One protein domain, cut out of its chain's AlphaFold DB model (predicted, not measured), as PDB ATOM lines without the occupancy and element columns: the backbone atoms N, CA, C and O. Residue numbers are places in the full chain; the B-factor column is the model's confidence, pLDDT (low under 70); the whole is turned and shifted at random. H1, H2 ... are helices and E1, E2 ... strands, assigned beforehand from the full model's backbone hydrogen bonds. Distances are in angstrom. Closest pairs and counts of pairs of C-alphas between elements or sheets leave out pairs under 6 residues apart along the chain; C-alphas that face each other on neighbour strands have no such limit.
ATOM      1  N   ILE A 106      47.584 -11.594  18.902       95.88
ATOM      2  CA  ILE A 106      48.907 -11.022  19.195       95.88
ATOM      3  C   ILE A 106      48.927 -10.462  20.613       95.88
ATOM      4  O   ILE A 106      48.025  -9.725  20.998       95.88
ATOM      5  N   ILE A 107      49.982 -10.763  21.368       94.94
ATOM      6  CA  ILE A 107      50.299 -10.085  22.630       94.94
ATOM      7  C   ILE A 107      51.398  -9.063  22.328       94.94
ATOM      8  O   ILE A 107      52.519  -9.434  21.982       94.94
ATOM      9  N   ASP A 108      51.059  -7.782  22.423       93.81
ATOM     10  CA  ASP A 108      51.873  -6.649  21.987       93.81
ATOM     11  C   ASP A 108      52.185  -5.705  23.160       93.81
ATOM     12  O   ASP A 108      51.491  -4.707  23.366       93.81
ATOM     13  N   PRO A 109      53.228  -5.996  23.954       87.94
ATOM     14  CA  PRO A 109      53.599  -5.148  25.083       87.94
ATOM     15  C   PRO A 109      54.201  -3.799  24.660       87.94
ATOM     16  O   PRO A 109      54.291  -2.899  25.491       87.94
ATOM     17  N   GLU A 110      54.632  -3.650  23.403       87.88
ATOM     18  CA  GLU A 110      55.301  -2.446  22.884       87.88
ATOM     19  C   GLU A 110      54.369  -1.548  22.046       87.88
ATOM     20  O   GLU A 110      54.781  -0.480  21.594       87.88
ATOM     21  N   GLY A 111      53.115  -1.960  21.826       90.12
ATOM     22  CA  GLY A 111      52.138  -1.209  21.031       90.12
ATOM     23  C   GLY A 111      52.478  -1.118  19.534       90.12
ATOM     24  O   GLY A 111      51.966  -0.254  18.817       90.12
ATOM     25  N   GLU A 112      53.346  -1.995  19.025       91.25
ATOM     26  CA  GLU A 112      53.839  -1.963  17.649       91.25
ATOM     27  C   GLU A 112      52.792  -2.367  16.588       91.25
ATOM     28  O   GLU A 112      52.988  -2.093  15.392       91.25
ATOM     29  N   TYR A 113      51.711  -3.041  16.988       94.69
ATOM     30  CA  TYR A 113      50.703  -3.631  16.099       94.69
ATOM     31  C   TYR A 113      49.410  -2.813  16.008       94.69
ATOM     32  O   TYR A 113      48.553  -3.134  15.182       94.69
ATOM     33  N   GLU A 114      49.261  -1.717  16.759       94.62
ATOM     34  CA  GLU A 114      48.030  -0.907  16.774       94.62
ATOM     35  C   GLU A 114      47.614  -0.437  15.369       94.62
ATOM     36  O   GLU A 114      46.477  -0.632  14.931       94.62
ATOM     37  N   LYS A 115      48.558   0.142  14.618       94.62
ATOM     38  CA  LYS A 115      48.301   0.648  13.259       94.62
ATOM     39  C   LYS A 115      47.908  -0.467  12.291       94.62
ATOM     40  O   LYS A 115      47.028  -0.265  11.463       94.62
ATOM     41  N   MET A 116      48.562  -1.625  12.398       94.56
ATOM     42  CA  MET A 116      48.276  -2.790  11.560       94.56
ATOM     43  C   MET A 116      46.884  -3.343  11.861       94.56
ATOM     44  O   MET A 116      46.105  -3.566  10.942       94.56
ATOM     45  N   THR A 117      46.554  -3.475  13.145       95.56
ATOM     46  CA  THR A 117      45.245  -3.937  13.621       95.56
ATOM     47  C   THR A 117      44.129  -3.060  13.069       95.56
ATOM     48  O   THR A 117      43.216  -3.555  12.416       95.56
ATOM     49  N   LYS A 118      44.258  -1.733  13.214       94.81
ATOM     50  CA  LYS A 118      43.295  -0.763  12.667       94.81
ATOM     51  C   LYS A 118      43.166  -0.857  11.146       94.81
ATOM     52  O   LYS A 118      42.056  -0.784  10.628       94.81
ATOM     53  N   ALA A 119      44.278  -1.028  10.431       94.75
ATOM     54  CA  ALA A 119      44.274  -1.142   8.972       94.75
ATOM     55  C   ALA A 119      43.585  -2.423   8.470       94.75
ATOM     56  O   ALA A 119      43.009  -2.412   7.384       94.75
ATOM     57  N   LEU A 120      43.623  -3.502   9.254       94.50
ATOM     58  CA  LEU A 120      42.990  -4.783   8.932       94.50
ATOM     59  C   LEU A 120      41.550  -4.901   9.445       94.50
ATOM     60  O   LEU A 120      40.931  -5.945   9.268       94.50
ATOM     61  N   GLY A 121      41.008  -3.848  10.069       94.50
ATOM     62  CA  GLY A 121      39.696  -3.907  10.718       94.50
ATOM     63  C   GLY A 121      39.667  -4.863  11.914       94.50
ATOM     64  O   GLY A 121      38.601  -5.368  12.257       94.50
ATOM     65  N   GLY A 122      40.831  -5.133  12.508       95.12
ATOM     66  CA  GLY A 122      41.000  -5.980  13.680       95.12
ATOM     67  C   GLY A 122      40.584  -5.295  14.981       95.12
ATOM     68  O   GLY A 122      40.318  -4.091  15.032       95.12
ATOM     69  N   GLU A 123      40.583  -6.067  16.059       94.69
ATOM     70  CA  GLU A 123      40.267  -5.610  17.407       94.69
ATOM     71  C   GLU A 123      41.553  -5.325  18.194       94.69
ATOM     72  O   GLU A 123      42.410  -6.192  18.347       94.69
ATOM     73  N   TYR A 124      41.711  -4.096  18.693       93.69
ATOM     74  CA  TYR A 124      42.858  -3.707  19.519       93.69
ATOM     75  C   TYR A 124      42.403  -3.477  20.962       93.69
ATOM     76  O   TYR A 124      41.750  -2.474  21.264       93.69
ATOM     77  N   LEU A 125      42.747  -4.408  21.846       91.94
ATOM     78  CA  LEU A 125      42.342  -4.437  23.248       91.94
ATOM     79  C   LEU A 125      43.506  -3.968  24.123       91.94
ATOM     80  O   LEU A 125      44.496  -4.675  24.292       91.94
ATOM     81  N   SER A 126      43.392  -2.762  24.677       88.81
ATOM     82  CA  SER A 126      44.393  -2.205  25.593       88.81
ATOM     83  C   SER A 126      44.024  -2.513  27.044       88.81
ATOM     84  O   SER A 126      42.922  -2.190  27.491       88.81
ATOM     85  N   PHE A 127      44.958  -3.091  27.796       83.44
ATOM     86  CA  PHE A 127      44.853  -3.358  29.228       83.44
ATOM     87  C   PHE A 127      45.714  -2.375  30.013       83.44
ATOM     88  O   PHE A 127      46.796  -2.693  30.502       83.44
ATOM     89  N   THR A 128      45.206  -1.159  30.156       80.56
ATOM     90  CA  THR A 128      45.745  -0.173  31.097       80.56
ATOM     91  C   THR A 128      44.877  -0.123  32.359       80.56
ATOM     92  O   THR A 128      43.699  -0.492  32.311       80.56
ATOM     93  N   PRO A 129      45.386   0.373  33.503       75.69
ATOM     94  CA  PRO A 129      44.563   0.561  34.702       75.69
ATOM     95  C   PRO A 129      43.287   1.382  34.442       75.69
ATOM     96  O   PRO A 129      42.233   1.083  35.003       75.69
ATOM     97  N   SER A 130      43.367   2.369  33.542       78.50
ATOM     98  CA  SER A 130      42.248   3.208  33.095       78.50
ATOM     99  C   SER A 130      41.379   2.587  32.000       78.50
ATOM    100  O   SER A 130      40.328   3.145  31.690       78.50
ATOM    101  N   SER A 131      41.799   1.476  31.388       82.88
ATOM    102  CA  SER A 131      41.022   0.836  30.330       82.88
ATOM    103  C   SER A 131      39.679   0.346  30.870       82.88
ATOM    104  O   SER A 131      39.646  -0.218  31.970       82.88
ATOM    105  N   PRO A 132      38.575   0.523  30.121       84.31
ATOM    106  CA  PRO A 132      37.303  -0.095  30.471       84.31
ATOM    107  C   PRO A 132      37.357  -1.621  30.345       84.31
ATOM    108  O   PRO A 132      36.547  -2.289  30.974       84.31
ATOM    109  N   ILE A 133      38.294  -2.169  29.566       88.25
ATOM    110  CA  ILE A 133      38.451  -3.607  29.355       88.25
ATOM    111  C   ILE A 133      39.184  -4.211  30.555       88.25
ATOM    112  O   ILE A 133      40.249  -3.727  30.952       88.25
ATOM    113  N   LYS A 134      38.619  -5.278  31.121       87.62
ATOM    114  CA  LYS A 134      39.140  -5.990  32.291       87.62
ATOM    115  C   LYS A 134      39.194  -7.488  32.028       87.62
ATOM    116  O   LYS A 134      38.337  -8.028  31.334       87.62
ATOM    117  N   ILE A 246      36.414 -12.035  22.384       88.75
ATOM    118  CA  ILE A 246      37.165 -12.034  21.130       88.75
ATOM    119  C   ILE A 246      36.177 -12.381  20.016       88.75
ATOM    120  O   ILE A 246      35.718 -13.517  19.924       88.75
ATOM    121  N   GLN A 247      35.803 -11.395  19.206       87.94
ATOM    122  CA  GLN A 247      34.869 -11.592  18.086       87.94
ATOM    123  C   GLN A 247      35.537 -11.414  16.724       87.94
ATOM    124  O   GLN A 247      34.953 -11.750  15.695       87.94
ATOM    125  N   ASN A 248      36.746 -10.855  16.708       93.44
ATOM    126  CA  ASN A 248      37.477 -10.562  15.492       93.44
ATOM    127  C   ASN A 248      38.545 -11.641  15.237       93.44
ATOM    128  O   ASN A 248      39.273 -11.988  16.164       93.44
ATOM    129  N   PRO A 249      38.697 -12.144  13.999       94.88
ATOM    130  CA  PRO A 249      39.770 -13.079  13.660       94.88
ATOM    131  C   PRO A 249      41.161 -12.426  13.662       94.88
ATOM    132  O   PRO A 249      42.151 -13.121  13.476       94.88
ATOM    133  N   PHE A 250      41.262 -11.105  13.837       97.00
ATOM    134  CA  PHE A 250      42.514 -10.394  14.064       97.00
ATOM    135  C   PHE A 250      42.410  -9.573  15.352       97.00
ATOM    136  O   PHE A 250      41.891  -8.455  15.340       97.00
ATOM    137  N   THR A 251      42.936 -10.101  16.455       96.75
ATOM    138  CA  THR A 251      42.873  -9.455  17.772       96.75
ATOM    139  C   THR A 251      44.265  -9.232  18.346       96.75
ATOM    140  O   THR A 251      45.124 -10.112  18.342       96.75
ATOM    141  N   VAL A 252      44.499  -8.033  18.868       95.75
ATOM    142  CA  VAL A 252      45.760  -7.651  19.502       95.75
ATOM    143  C   VAL A 252      45.498  -7.197  20.927       95.75
ATOM    144  O   VAL A 252      44.739  -6.261  21.164       95.75
ATOM    145  N   PHE A 253      46.171  -7.847  21.866       94.38
ATOM    146  CA  PHE A 253      46.186  -7.516  23.279       94.38
ATOM    147  C   PHE A 253      47.413  -6.676  23.594       94.38
ATOM    148  O   PHE A 253      48.542  -7.134  23.430       94.38
ATOM    149  N   SER A 254      47.195  -5.460  24.071       90.88
ATOM    150  CA  SER A 254      48.256  -4.521  24.410       90.88
ATOM    151  C   SER A 254      48.288  -4.229  25.901       90.88
ATOM    152  O   SER A 254      47.245  -4.082  26.538       90.88
ATOM    153  N   THR A 255      49.494  -4.132  26.458       81.25
ATOM    154  CA  THR A 255      49.730  -3.746  27.859       81.25
ATOM    155  C   THR A 255      50.438  -2.393  27.992       81.25
ATOM    156  O   THR A 255      50.807  -2.023  29.106       81.25
ATOM    157  N   SER A 256      50.674  -1.692  26.874       67.00
ATOM    158  CA  SER A 256      51.283  -0.353  26.821       67.00
ATOM    159  C   SER A 256      50.284   0.768  27.087       67.00
ATOM    160  O   SER A 256      49.135   0.641  26.600       67.00
TER     161      SER A 256
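Overview. This is residues 106 to 134 and 246 to 256 of the 256 residues of the protein "Type IV secretory pathway VirB4 protein-like protein" of Candidatus Levybacteria bacterium GW2011_GWA1_39_32 (UniProt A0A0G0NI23). A small sheet of three parallel strands has one short helix, H1, packed over one face, while the other face has no named helix on it. The strand E3 is in the middle, with E1 and E2 at its two sides, and residues 127 to 134 run on past the end of E2 as a long loop. The printed part has 40 residues, with the named elements E1, H1, E2 and E3 in that order along the chain; the sheet's order is E1, E3, E2, all parallel. The class is mixed, helices and strands, though only 18 of the 40 residues are in named elements. The whole is compact, with a radius of gyration of the C-alphas of 9.6 A and spans of 26 by 21 by 13 A.

Along the chain. The printed part begins with strand E1, residues 106 to 108, 6.0 A from first to last C-alpha, and C-alpha 106 is at (48.907, -11.022, 19.195). Helix H1, residues 114 to 119, is 8.7 A long and begins with C-alpha 114 at (48.030, -0.907, 16.774). Strand E2, residues 123 to 126, is 9.8 A long. After the cut comes E3, residues 250 to 254, the longest strand at 13.2 A, which ends with C-alpha 254 at (48.256, -4.521, 24.410).

Arrangement. E3 is the inner strand of the sheet, and E1 and E2 are its edge strands. E1 and E3 are parallel at 27 degrees, with N 106 and O 251 at 2.9 A and N 253 and O 106 at 2.8 A, within hydrogen-bond range. E3 and E2 are parallel at 9 degrees, with N 125 and O 252 at 2.8 A and N 254 and O 125 at 2.8 A, also within hydrogen-bond range. H1 is on the sheet at a height over the sheet of 8.7 A. It lies over E3 and runs along the strands, at 18 degrees to E3 on the local plane. The closest C-alphas of H1 and E2 are those of Thr 117 and Tyr 124, 6.4 A apart; those of H1 and E3 are Thr 117 and Val 252, 7.0 A apart. E1, H1 and E2 form a split strand-helix-strand unit, two parallel strands with a helix between them along the chain and E3 between them in the sheet; its crossover is right-handed. In H1 every O i to N i+4 pair is within hydrogen-bond range.

Size, cuts and confidence. The two C-alphas farthest apart are those of Leu 120 and Pro 129, 26.4 A. Residues 135 to 245 are not printed, and C-alphas 134 and 246 are 12.8 A apart across this cut, which falls in the link from E2 to E3. The links from E1 to H1 and from H1 to E2 are tight. The mean pLDDT of the printed part is 90.2, and one residue, Ser 256, the chain's last, is under 70.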